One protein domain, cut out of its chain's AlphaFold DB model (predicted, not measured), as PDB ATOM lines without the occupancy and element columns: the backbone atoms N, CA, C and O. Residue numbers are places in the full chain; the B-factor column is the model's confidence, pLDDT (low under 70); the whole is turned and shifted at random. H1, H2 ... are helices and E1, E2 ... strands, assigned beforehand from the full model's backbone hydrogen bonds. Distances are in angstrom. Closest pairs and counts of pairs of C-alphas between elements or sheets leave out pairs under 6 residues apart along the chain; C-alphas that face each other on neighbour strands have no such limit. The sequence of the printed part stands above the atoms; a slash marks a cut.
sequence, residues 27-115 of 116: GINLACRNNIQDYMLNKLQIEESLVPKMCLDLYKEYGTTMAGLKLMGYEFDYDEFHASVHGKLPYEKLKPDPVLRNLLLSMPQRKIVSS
ATOM      1  N   GLY A  27    -106.885 -10.086   3.689       96.38
ATOM      2  CA  GLY A  27    -107.829  -9.120   3.130       96.38
ATOM      3  C   GLY A  27    -108.206  -7.995   4.093       96.38
ATOM      4  O   GLY A  27    -109.285  -7.419   3.958       96.38
ATOM      5  N   ILE A  28    -107.355  -7.696   5.082       96.81
ATOM      6  CA  ILE A  28    -107.564  -6.580   6.019       96.81
ATOM      7  C   ILE A  28    -107.549  -5.254   5.257       96.81
ATOM      8  O   ILE A  28    -108.413  -4.411   5.478       96.81
ATOM      9  N   ASN A  29    -106.639  -5.101   4.297       94.50
ATOM     10  CA  ASN A  29    -106.569  -3.923   3.443       94.50
ATOM     11  C   ASN A  29    -107.834  -3.712   2.592       94.50
ATOM     12  O   ASN A  29    -108.319  -2.590   2.467       94.50
ATOM     13  N   LEU A  30    -108.417  -4.788   2.055       95.94
ATOM     14  CA  LEU A  30    -109.664  -4.738   1.300       95.94
ATOM     15  C   LEU A  30    -110.830  -4.332   2.208       95.94
ATOM     16  O   LEU A  30    -111.626  -3.482   1.821       95.94
ATOM     17  N   ALA A  31    -110.903  -4.887   3.421       97.31
ATOM     18  CA  ALA A  31    -111.900  -4.484   4.412       97.31
ATOM     19  C   ALA A  31    -111.740  -3.006   4.811       97.31
ATOM     20  O   ALA A  31    -112.725  -2.277   4.840       97.31
ATOM     21  N   CYS A  32    -110.506  -2.543   5.029       96.81
ATOM     22  CA  CYS A  32    -110.198  -1.142   5.322       96.81
ATOM     23  C   CYS A  32    -110.664  -0.227   4.190       96.81
ATOM     24  O   CYS A  32    -111.426   0.712   4.414       96.81
ATOM     25  N   ARG A  33    -110.301  -0.562   2.948       96.06
ATOM     26  CA  ARG A  33    -110.726   0.176   1.759       96.06
ATOM     27  C   ARG A  33    -112.250   0.215   1.615       96.06
ATOM     28  O   ARG A  33    -112.783   1.245   1.211       96.06
ATOM     29  N   ASN A  34    -112.952  -0.876   1.909       97.56
ATOM     30  CA  ASN A  34    -114.415  -0.897   1.867       97.56
ATOM     31  C   ASN A  34    -115.008   0.004   2.953       97.56
ATOM     32  O   ASN A  34    -115.854   0.831   2.641       97.56
ATOM     33  N   ASN A  35    -114.489  -0.055   4.182       98.06
ATOM     34  CA  ASN A  35    -114.962   0.806   5.264       98.06
ATOM     35  C   ASN A  35    -114.724   2.300   4.967       98.06
ATOM     36  O   ASN A  35    -115.566   3.128   5.309       98.06
ATOM     37  N   ILE A  36    -113.611   2.659   4.312       97.69
ATOM     38  CA  ILE A  36    -113.351   4.037   3.849       97.69
ATOM     39  C   ILE A  36    -114.403   4.466   2.821       97.69
ATOM     40  O   ILE A  36    -114.968   5.552   2.939       97.69
ATOM     41  N   GLN A  37    -114.684   3.618   1.827       97.94
ATOM     42  CA  GLN A  37    -115.698   3.902   0.808       97.94
ATOM     43  C   GLN A  37    -117.093   4.045   1.430       97.94
ATOM     44  O   GLN A  37    -117.802   5.004   1.127       97.94
ATOM     45  N   ASP A  38    -117.448   3.165   2.368       97.94
ATOM     46  CA  ASP A  38    -118.705   3.234   3.112       97.94
ATOM     47  C   ASP A  38    -118.798   4.517   3.941       97.94
ATOM     48  O   ASP A  38    -119.868   5.120   4.024       97.94
ATOM     49  N   TYR A  39    -117.695   4.966   4.546       98.00
ATOM     50  CA  TYR A  39    -117.654   6.231   5.271       98.00
ATOM     51  C   TYR A  39    -117.877   7.419   4.328       98.00
ATOM     52  O   TYR A  39    -118.716   8.278   4.593       98.00
ATOM     53  N   MET A  40    -117.179   7.452   3.191       97.88
ATOM     54  CA  MET A  40    -117.337   8.507   2.186       97.88
ATOM     55  C   MET A  40    -118.771   8.587   1.653       97.88
ATOM     56  O   MET A  40    -119.334   9.676   1.564       97.88
ATOM     57  N   LEU A  41    -119.380   7.439   1.357       97.81
ATOM     58  CA  LEU A  41    -120.753   7.368   0.871       97.81
ATOM     59  C   LEU A  41    -121.761   7.774   1.955       97.81
ATOM     60  O   LEU A  41    -122.584   8.659   1.749       97.81
ATOM     61  N   ASN A  42    -121.696   7.153   3.134       96.62
ATOM     62  CA  ASN A  42    -122.763   7.267   4.133       96.62
ATOM     63  C   ASN A  42    -122.592   8.447   5.097       96.62
ATOM     64  O   ASN A  42    -123.584   8.962   5.611       96.62
ATOM     65  N   LYS A  43    -121.360   8.873   5.393       96.25
ATOM     66  CA  LYS A  43    -121.087   9.972   6.339       96.25
ATOM     67  C   LYS A  43    -120.817  11.280   5.624       96.25
ATOM     68  O   LYS A  43    -121.390  12.294   6.004       96.25
ATOM     69  N   LEU A  44    -120.003  11.241   4.571       96.50
ATOM     70  CA  LEU A  44    -119.678  12.435   3.787       96.50
ATOM     71  C   LEU A  44    -120.673  12.694   2.648       96.50
ATOM     72  O   LEU A  44    -120.595  13.746   2.021       96.50
ATOM     73  N   GLN A  45    -121.615  11.769   2.404       96.88
ATOM     74  CA  GLN A  45    -122.649  11.891   1.368       96.88
ATOM     75  C   GLN A  45    -122.051  12.126  -0.032       96.88
ATOM     76  O   GLN A  45    -122.630  12.823  -0.867       96.88
ATOM     77  N   ILE A  46    -120.870  11.549  -0.283       97.25
ATOM     78  CA  ILE A  46    -120.211  11.570  -1.591       97.25
ATOM     79  C   ILE A  46    -120.928  10.575  -2.504       97.25
ATOM     80  O   ILE A  46    -121.258   9.465  -2.097       97.25
ATOM     81  N   GLU A  47    -121.157  10.979  -3.749       97.69
ATOM     82  CA  GLU A  47    -121.868  10.171  -4.735       97.69
ATOM     83  C   GLU A  47    -121.148   8.834  -5.006       97.69
ATOM     84  O   GLU A  47    -119.927   8.787  -5.178       97.69
ATOM     85  N   GLU A  48    -121.918   7.741  -5.022       96.69
ATOM     86  CA  GLU A  48    -121.408   6.363  -5.054       96.69
ATOM     87  C   GLU A  48    -120.484   6.097  -6.249       96.69
ATOM     88  O   GLU A  48    -119.442   5.458  -6.091       96.69
ATOM     89  N   SER A  49    -120.803   6.629  -7.434       97.69
ATOM     90  CA  SER A  49    -119.981   6.431  -8.631       97.69
ATOM     91  C   SER A  49    -118.613   7.127  -8.554       97.69
ATOM     92  O   SER A  49    -117.656   6.678  -9.193       97.69
ATOM     93  N   LEU A  50    -118.478   8.181  -7.739       97.38
ATOM     94  CA  LEU A  50    -117.218   8.901  -7.531       97.38
ATOM     95  C   LEU A  50    -116.317   8.250  -6.477       97.38
ATOM     96  O   LEU A  50    -115.089   8.325  -6.597       97.38
ATOM     97  N   VAL A  51    -116.898   7.608  -5.461       97.88
ATOM     98  CA  VAL A  51    -116.182   7.118  -4.269       97.88
ATOM     99  C   VAL A  51    -114.967   6.229  -4.602       97.88
ATOM    100  O   VAL A  51    -113.874   6.534  -4.107       97.88
ATOM    101  N   PRO A  52    -115.061   5.191  -5.464       96.94
ATOM    102  CA  PRO A  52    -113.920   4.321  -5.749       96.94
ATOM    103  C   PRO A  52    -112.755   5.051  -6.423       96.94
ATOM    104  O   PRO A  52    -111.590   4.767  -6.126       96.94
ATOM    105  N   LYS A  53    -113.067   5.989  -7.328       97.25
ATOM    106  CA  LYS A  53    -112.069   6.789  -8.041       97.25
ATOM    107  C   LYS A  53    -111.409   7.785  -7.090       97.25
ATOM    108  O   LYS A  53    -110.185   7.830  -7.026       97.25
ATOM    109  N   MET A  54    -112.206   8.509  -6.303       97.75
ATOM    110  CA  MET A  54    -111.699   9.453  -5.308       97.75
ATOM    111  C   MET A  54    -110.783   8.768  -4.292       97.75
ATOM    112  O   MET A  54    -109.705   9.280  -4.022       97.75
ATOM    113  N   CYS A  55    -111.144   7.586  -3.780       96.81
ATOM    114  CA  CYS A  55    -110.266   6.829  -2.881       96.81
ATOM    115  C   CYS A  55    -108.877   6.600  -3.488       96.81
ATOM    116  O   CYS A  55    -107.868   6.833  -2.823       96.81
ATOM    117  N   LEU A  56    -108.835   6.147  -4.746       96.69
ATOM    118  CA  LEU A  56    -107.594   5.843  -5.450       96.69
ATOM    119  C   LEU A  56    -106.766   7.101  -5.728       96.69
ATOM    120  O   LEU A  56    -105.554   7.081  -5.523       96.69
ATOM    121  N   ASP A  57    -107.412   8.163  -6.202       97.88
ATOM    122  CA  ASP A  57    -106.747   9.418  -6.550       97.88
ATOM    123  C   ASP A  57    -106.163  10.075  -5.289       97.88
ATOM    124  O   ASP A  57    -104.973  10.386  -5.253       97.88
ATOM    125  N   LEU A  58    -106.949  10.160  -4.209       97.50
ATOM    126  CA  LEU A  58    -106.498  10.730  -2.938       97.50
ATOM    127  C   LEU A  58    -105.382   9.907  -2.291       97.50
ATOM    128  O   LEU A  58    -104.430  10.477  -1.766       97.50
ATOM    129  N   TYR A  59    -105.458   8.575  -2.352       95.69
ATOM    130  CA  TYR A  59    -104.386   7.713  -1.854       95.69
ATOM    131  C   TYR A  59    -103.077   7.931  -2.626       95.69
ATOM    132  O   TYR A  59    -102.015   8.057  -2.022       95.69
ATOM    133  N   LYS A  60    -103.141   8.020  -3.960       96.62
ATOM    134  CA  LYS A  60    -101.955   8.248  -4.801       96.62
ATOM    135  C   LYS A  60    -101.318   9.613  -4.577       96.62
ATOM    136  O   LYS A  60    -100.097   9.715  -4.636       96.62
ATOM    137  N   GLU A  61    -102.131  10.645  -4.381       97.38
ATOM    138  CA  GLU A  61    -101.649  12.022  -4.269       97.38
ATOM    139  C   GLU A  61    -101.207  12.376  -2.844       97.38
ATOM    140  O   GLU A  61    -100.187  13.038  -2.664       97.38
ATOM    141  N   TYR A  62    -101.932  11.898  -1.830       96.00
ATOM    142  CA  TYR A  62    -101.765  12.331  -0.437       96.00
ATOM    143  C   TYR A  62    -101.326  11.216   0.520       96.00
ATOM    144  O   TYR A  62    -101.213  11.446   1.723       96.00
ATOM    145  N   GLY A  63    -101.094  10.002   0.020       93.81
ATOM    146  CA  GLY A  63    -100.670   8.839   0.806       93.81
ATOM    147  C   GLY A  63    -101.807   8.139   1.554       93.81
ATOM    148  O   GLY A  63    -101.756   6.928   1.726       93.81
ATOM    149  N   THR A  64    -102.866   8.855   1.945       94.75
ATOM    150  CA  THR A  64    -104.093   8.264   2.497       94.75
ATOM    151  C   THR A  64    -105.332   8.998   1.994       94.75
ATOM    152  O   THR A  64    -105.311  10.205   1.738       94.75
ATOM    153  N   THR A  65    -106.456   8.284   1.890       95.88
ATOM    154  CA  THR A  65    -107.742   8.905   1.539       95.88
ATOM    155  C   THR A  65    -108.161   9.945   2.581       95.88
ATOM    156  O   THR A  65    -108.646  11.010   2.213       95.88
ATOM    157  N   MET A  66    -107.911   9.688   3.870       95.81
ATOM    158  CA  MET A  66    -108.231  10.616   4.959       95.81
ATOM    159  C   MET A  66    -107.472  11.945   4.837       95.81
ATOM    160  O   MET A  66    -108.077  13.009   4.970       95.81
ATOM    161  N   ALA A  67    -106.162  11.900   4.559       95.94
ATOM    162  CA  ALA A  67    -105.359  13.107   4.372       95.94
ATOM    163  C   ALA A  67    -105.865  13.936   3.184       95.94
ATOM    164  O   ALA A  67    -106.015  15.153   3.300       95.94
ATOM    165  N   GLY A  68    -106.198  13.272   2.076       97.12
ATOM    166  CA  GLY A  68    -106.780  13.923   0.907       97.12
ATOM    167  C   GLY A  68    -108.136  14.574   1.189       97.12
ATOM    168  O   GLY A  68    -108.334  15.741   0.863       97.12
ATOM    169  N   LEU A  69    -109.046  13.865   1.866       96.94
ATOM    170  CA  LEU A  69    -110.354  14.407   2.256       96.94
ATOM    171  C   LEU A  69    -110.207  15.663   3.126       96.94
ATOM    172  O   LEU A  69    -110.853  16.676   2.864       96.94
ATOM    173  N   LYS A  70    -109.303  15.637   4.110       95.94
ATOM    174  CA  LYS A  70    -109.006  16.804   4.949       95.94
ATOM    175  C   LYS A  70    -108.525  17.999   4.122       95.94
ATOM    176  O   LYS A  70    -108.993  19.114   4.328       95.94
ATOM    177  N   LEU A  71    -107.590  17.784   3.195       96.00
ATOM    178  CA  LEU A  71    -107.039  18.855   2.354       96.00
ATOM    179  C   LEU A  71    -108.073  19.444   1.389       96.00
ATOM    180  O   LEU A  71    -108.027  20.637   1.103       96.00
ATOM    181  N   MET A  72    -109.034  18.637   0.937       95.44
ATOM    182  CA  MET A  72    -110.178  19.100   0.144       95.44
ATOM    183  C   MET A  72    -111.205  19.905   0.958       95.44
ATOM    184  O   MET A  72    -112.152  20.430   0.376       95.44
ATOM    185  N   GLY A  73    -111.034  20.012   2.280       95.81
ATOM    186  CA  GLY A  73    -111.916  20.773   3.160       95.81
ATOM    187  C   GLY A  73    -113.105  19.985   3.708       95.81
ATOM    188  O   GLY A  73    -114.045  20.601   4.203       95.81
ATOM    189  N   TYR A  74    -113.093  18.648   3.640       95.81
ATOM    190  CA  TYR A  74    -114.097  17.849   4.346       95.81
ATOM    191  C   TYR A  74    -113.855  17.927   5.855       95.81
ATOM    192  O   TYR A  74    -112.753  17.652   6.334       95.81
ATOM    193  N   GLU A  75    -114.907  18.258   6.601       93.62
ATOM    194  CA  GLU A  75    -114.898  18.252   8.060       93.62
ATOM    195  C   GLU A  75    -115.527  16.960   8.583       93.62
ATOM    196  O   GLU A  75    -116.667  16.628   8.265       93.62
ATOM    197  N   PHE A  76    -114.765  16.223   9.382       94.88
ATOM    198  CA  PHE A  76    -115.208  15.023  10.078       94.88
ATOM    199  C   PHE A  76    -114.334  14.793  11.311       94.88
ATOM    200  O   PHE A  76    -113.215  15.303  11.405       94.88
ATOM    201  N   ASP A  77    -114.860  14.036  12.267       95.50
ATOM    202  CA  ASP A  77    -114.129  13.672  13.474       95.50
ATOM    203  C   ASP A  77    -113.139  12.533  13.171       95.50
ATOM    204  O   ASP A  77    -113.510  11.501  12.605       95.50
ATOM    205  N   TYR A  78    -111.860  12.728  13.507       92.62
ATOM    206  CA  TYR A  78    -110.805  11.760  13.178       92.62
ATOM    207  C   TYR A  78    -110.929  10.466  13.980       92.62
ATOM    208  O   TYR A  78    -110.673   9.389  13.440       92.62
ATOM    209  N   ASP A  79    -111.337  10.558  15.245       94.88
ATOM    210  CA  ASP A  79    -111.499   9.385  16.098       94.88
ATOM    211  C   ASP A  79    -112.695   8.549  15.619       94.88
ATOM    212  O   ASP A  79    -112.615   7.321  15.559       94.88
ATOM    213  N   GLU A  80    -113.776   9.193  15.178       95.81
ATOM    214  CA  GLU A  80    -114.941   8.543  14.573       95.81
ATOM    215  C   GLU A  80    -114.624   7.919  13.210       95.81
ATOM    216  O   GLU A  80    -115.072   6.798  12.940       95.81
ATOM    217  N   PHE A  81    -113.819   8.588  12.376       95.94
ATOM    218  CA  PHE A  81    -113.313   8.019  11.125       95.94
ATOM    219  C   PHE A  81    -112.482   6.764  11.404       95.94
ATOM    220  O   PHE A  81    -112.776   5.695  10.865       95.94
ATOM    221  N   HIS A  82    -111.492   6.846  12.298       94.62
ATOM    222  CA  HIS A  82    -110.650   5.702  12.648       94.62
ATOM    223  C   HIS A  82    -111.450   4.565  13.290       94.62
ATOM    224  O   HIS A  82    -111.250   3.406  12.928       94.62
ATOM    225  N   ALA A  83    -112.393   4.859  14.186       96.06
ATOM    226  CA  ALA A  83    -113.267   3.846  14.773       96.06
ATOM    227  C   ALA A  83    -114.145   3.164  13.710       96.06
ATOM    228  O   ALA A  83    -114.342   1.949  13.750       96.06
ATOM    229  N   SER A  84    -114.640   3.925  12.733       96.19
ATOM    230  CA  SER A  84    -115.459   3.399  11.640       96.19
ATOM    231  C   SER A  84    -114.658   2.546  10.661       96.19
ATOM    232  O   SER A  84    -115.157   1.509  10.221       96.19
ATOM    233  N   VAL A  85    -113.432   2.966  10.339       96.06
ATOM    234  CA  VAL A  85    -112.566   2.308   9.356       96.06
ATOM    235  C   VAL A  85    -111.808   1.134   9.964       96.06
ATOM    236  O   VAL A  85    -111.903   0.020   9.450       96.06
ATOM    237  N   HIS A  86    -111.100   1.350  11.073       94.75
ATOM    238  CA  HIS A  86    -110.236   0.343  11.691       94.75
ATOM    239  C   HIS A  86    -110.945  -0.486  12.765       94.75
ATOM    240  O   HIS A  86    -110.680  -1.679  12.889       94.75
ATOM    241  N   GLY A  87    -111.889   0.095  13.511       94.50
ATOM    242  CA  GLY A  87    -112.579  -0.600  14.609       94.50
ATOM    243  C   GLY A  87    -113.452  -1.785  14.174       94.50
ATOM    244  O   GLY A  87    -113.852  -2.590  15.010       94.50
ATOM    245  N   LYS A  88    -113.734  -1.910  12.871       92.81
ATOM    246  CA  LYS A  88    -114.548  -2.981  12.269       92.81
ATOM    247  C   LYS A  88    -113.733  -3.956  11.417       92.81
ATOM    248  O   LYS A  88    -114.313  -4.746  10.671       92.81
ATOM    249  N   LEU A  89    -112.404  -3.873  11.455       96.81
ATOM    250  CA  LEU A  89    -111.558  -4.762  10.665       96.81
ATOM    251  C   LEU A  89    -111.590  -6.193  11.217       96.81
ATOM    252  O   LEU A  89    -111.704  -6.377  12.430       96.81
ATOM    253  N   PRO A  90    -111.456  -7.211  10.344       96.06
ATOM    254  CA  PRO A  90    -111.545  -8.616  10.726       96.06
ATOM    255  C   PRO A  90    -110.244  -9.107  11.385       96.06
ATOM    256  O   PRO A  90    -109.548  -9.990  10.870       96.06
ATOM    257  N   TYR A  91    -109.863  -8.491  12.506       95.19
ATOM    258  CA  TYR A  91    -108.624  -8.785  13.227       95.19
ATOM    259  C   TYR A  91    -108.592 -10.197  13.815       95.19
ATOM    260  O   TYR A  91    -107.514 -10.733  14.050       95.19
ATOM    261  N   GLU A  92    -109.738 -10.854  13.972       95.75
ATOM    262  CA  GLU A  92    -109.838 -12.263  14.355       95.75
ATOM    263  C   GLU A  92    -109.169 -13.221  13.355       95.75
ATOM    264  O   GLU A  92    -108.846 -14.359  13.702       95.75
ATOM    265  N   LYS A  93    -108.930 -12.774  12.114       95.56
ATOM    266  CA  LYS A  93    -108.169 -13.533  11.114       95.56
ATOM    267  C   LYS A  93    -106.666 -13.541  11.392       95.56
ATOM    268  O   LYS A  93    -105.974 -14.430  10.890       95.56
ATOM    269  N   LEU A  94    -106.157 -12.573  12.159       96.12
ATOM    270  CA  LEU A  94    -104.753 -12.532  12.553       96.12
ATOM    271  C   LEU A  94    -104.473 -13.662  13.538       96.12
ATOM    272  O   LEU A  94    -105.171 -13.852  14.533       96.12
ATOM    273  N   LYS A  95    -103.410 -14.411  13.262       95.88
ATOM    274  CA  LYS A  95    -102.928 -15.474  14.138       95.88
ATOM    275  C   LYS A  95    -101.489 -15.176  14.531       95.88
ATOM    276  O   LYS A  95    -100.754 -14.618  13.716       95.88
ATOM    277  N   PRO A  96    -101.064 -15.552  15.748       96.38
ATOM    278  CA  PRO A  96     -99.658 -15.488  16.106       96.38
ATOM    279  C   PRO A  96     -98.805 -16.231  15.073       96.38
ATOM    280  O   PRO A  96     -99.109 -17.377  14.740       96.38
ATOM    281  N   ASP A  97     -97.734 -15.589  14.613       97.12
ATOM    282  CA  ASP A  97     -96.727 -16.187  13.738       97.12
ATOM    283  C   ASP A  97     -95.407 -16.346  14.520       97.12
ATOM    284  O   ASP A  97     -94.643 -15.384  14.678       97.12
ATOM    285  N   PRO A  98     -95.125 -17.549  15.064       97.69
ATOM    286  CA  PRO A  98     -93.893 -17.803  15.802       97.69
ATOM    287  C   PRO A  98     -92.631 -17.657  14.944       97.69
ATOM    288  O   PRO A  98     -91.574 -17.330  15.484       97.69
ATOM    289  N   VAL A  99     -92.720 -17.889  13.630       97.75
ATOM    290  CA  VAL A  99     -91.577 -17.791  12.714       97.75
ATOM    291  C   VAL A  99     -91.206 -16.324  12.524       97.75
ATOM    292  O   VAL A  99     -90.056 -15.960  12.774       97.75
ATOM    293  N   LEU A 100     -92.179 -15.471  12.191       97.12
ATOM    294  CA  LEU A 100     -91.976 -14.022  12.098       97.12
ATOM    295  C   LEU A 100     -91.481 -13.443  13.426       97.12
ATOM    296  O   LEU A 100     -90.526 -12.667  13.449       97.12
ATOM    297  N   ARG A 101     -92.076 -13.857  14.553       97.25
ATOM    298  CA  ARG A 101     -91.642 -13.419  15.886       97.25
ATOM    299  C   ARG A 101     -90.167 -13.738  16.126       97.25
ATOM    300  O   ARG A 101     -89.416 -12.857  16.533       97.25
ATOM    301  N   ASN A 102     -89.752 -14.980  15.887       97.94
ATOM    302  CA  ASN A 102     -88.367 -15.399  16.103       97.94
ATOM    303  C   ASN A 102     -87.400 -14.678  15.157       97.94
ATOM    304  O   ASN A 102     -86.310 -14.299  15.580       97.94
ATOM    305  N   LEU A 103     -87.814 -14.429  13.912       96.81
ATOM    306  CA  LEU A 103     -87.045 -13.645  12.949       96.81
ATOM    307  C   LEU A 103     -86.838 -12.197  13.424       96.81
ATOM    308  O   LEU A 103     -85.720 -11.701  13.408       96.81
ATOM    309  N   LEU A 104     -87.885 -11.519  13.899       96.12
ATOM    310  CA  LEU A 104     -87.766 -10.151  14.422       96.12
ATOM    311  C   LEU A 104     -86.917 -10.085  15.704       96.12
ATOM    312  O   LEU A 104     -86.227  -9.090  15.946       96.12
ATOM    313  N   LEU A 105     -86.959 -11.133  16.534       95.62
ATOM    314  CA  LEU A 105     -86.154 -11.233  17.755       95.62
ATOM    315  C   LEU A 105     -84.675 -11.524  17.479       95.62
ATOM    316  O   LEU A 105     -83.836 -11.094  18.265       95.62
ATOM    317  N   SER A 106     -84.343 -12.214  16.384       95.50
ATOM    318  CA  SER A 106     -82.947 -12.488  16.020       95.50
ATOM    319  C   SER A 106     -82.208 -11.244  15.517       95.50
ATOM    320  O   SER A 106     -80.979 -11.203  15.548       95.50
ATOM    321  N   MET A 107     -82.941 -10.211  15.092       94.44
ATOM    322  CA  MET A 107     -82.366  -8.934  14.679       94.44
ATOM    323  C   MET A 107     -81.915  -8.121  15.904       94.44
ATOM    324  O   MET A 107     -82.764  -7.764  16.735       94.44
ATOM    325  N   PRO A 108     -80.620  -7.768  16.019       94.06
ATOM    326  CA  PRO A 108     -80.097  -7.024  17.166       94.06
ATOM    327  C   PRO A 108     -80.552  -5.558  17.198       94.06
ATOM    328  O   PRO A 108     -80.520  -4.932  18.256       94.06
ATOM    329  N   GLN A 109     -80.983  -5.004  16.064       95.81
ATOM    330  CA  GLN A 109     -81.434  -3.621  15.956       95.81
ATOM    331  C   GLN A 109     -82.741  -3.390  16.719       95.81
ATOM    332  O   GLN A 109     -83.550  -4.303  16.940       95.81
ATOM    333  N   ARG A 110     -82.996  -2.126  17.066       95.00
ATOM    334  CA  ARG A 110     -84.316  -1.695  17.528       95.00
ATOM    335  C   ARG A 110     -85.315  -1.788  16.373       95.00
ATOM    336  O   ARG A 110     -85.081  -1.220  15.313       95.00
ATOM    337  N   LYS A 111     -86.442  -2.469  16.585       95.56
ATOM    338  CA  LYS A 111     -87.548  -2.536  15.619       95.56
ATOM    339  C   LYS A 111     -88.518  -1.388  15.892       95.56
ATOM    340  O   LYS A 111     -88.930  -1.207  17.038       95.56
ATOM    341  N   ILE A 112     -88.874  -0.632  14.863       96.50
ATOM    342  CA  ILE A 112     -89.950   0.361  14.884       96.50
ATOM    343  C   ILE A 112     -91.005  -0.134  13.904       96.50
ATOM    344  O   ILE A 112     -90.667  -0.440  12.766       96.50
ATOM    345  N   VAL A 113     -92.252  -0.241  14.351       95.25
ATOM    346  CA  VAL A 113     -93.380  -0.634  13.500       95.25
ATOM    347  C   VAL A 113     -94.209   0.610  13.225       95.25
ATOM    348  O   VAL A 113     -94.527   1.346  14.161       95.25
ATOM    349  N   SER A 114     -94.527   0.844  11.959       92.50
ATOM    350  CA  SER A 114     -95.388   1.932  11.508       92.50
ATOM    351  C   SER A 114     -96.506   1.373  10.642       92.50
ATOM    352  O   SER A 114     -96.303   0.408   9.919       92.50
ATOM    353  N   SER A 115     -97.668   2.003  10.728       85.25
ATOM    354  CA  SER A 115     -98.845   1.764   9.893       85.25
ATOM    355  C   SER A 115     -99.207   3.094   9.236       85.25
ATOM    356  O   SER A 115     -98.975   4.146   9.847       85.25
TER     357      SER A 115
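What this domain is: This is residues 27 to 115 of the 116 residues of an uncharacterized protein of Triticum turgidum subsp. durum (UniProt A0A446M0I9). A small body of four short helices, with H2 and H4 both packed crosswise on the longest helix, H1, and H3 packed on H2, is followed by an arm that sticks out: residues 95 to 115, with helix H5 and strand E1. The printed part has 89 residues, with five named helices and then one named strand in the order H1, H2, H3, H4, H5, E1; the class is mostly helix, and E1 pairs with no named strand. The whole is loose, with a radius of gyration of the C-alphas of 16.5 A, and spans 49 by 26 by 23 A, the arm making much of the length.

How they stand to each other: H1, residues 28 to 42, touches H2, residues 51 to 62, with residues 36 to 41 alone; the closest C-alphas, of Gln 37 and Val 51, are 6.0 A apart. They run opposite ways at a steep tilt of 67 degrees. H1 also touches H4, residues 78 to 85, at a steep tilt of 63 degrees, opposite ways; the closest C-alphas, of Asn 35 and Val 85, are 5.0 A apart. H2 touches H3, residues 65 to 71, and is only just about perpendicular to it at 71 degrees; the closest C-alphas, of Tyr 59 and Thr 65, are 4.9 A apart. H5, residues 98 to 106, touches no helix. In H1, H2, H3, H4 and H5 every O i to N i+4 pair is within hydrogen-bond range.

Where its parts are: H1 begins at C-alpha 28, (-107.564, -6.580, 6.019), and is 20.6 A long; H2 is 15.8 A, H3 10.0 A, H4 10.3 A and H5 12.2 A. E1, residues 110 to 114, is 13.1 A long and ends at C-alpha 114, (-95.388, 1.932, 11.508).

The domain as a whole: The C-alphas farthest apart, of Glu 47 and Pro 108, are 50.2 A apart. The link from H4 to H5 is long, with 12 residues. The printed part has no cut, and no printed residue is under 70 in pLDDT.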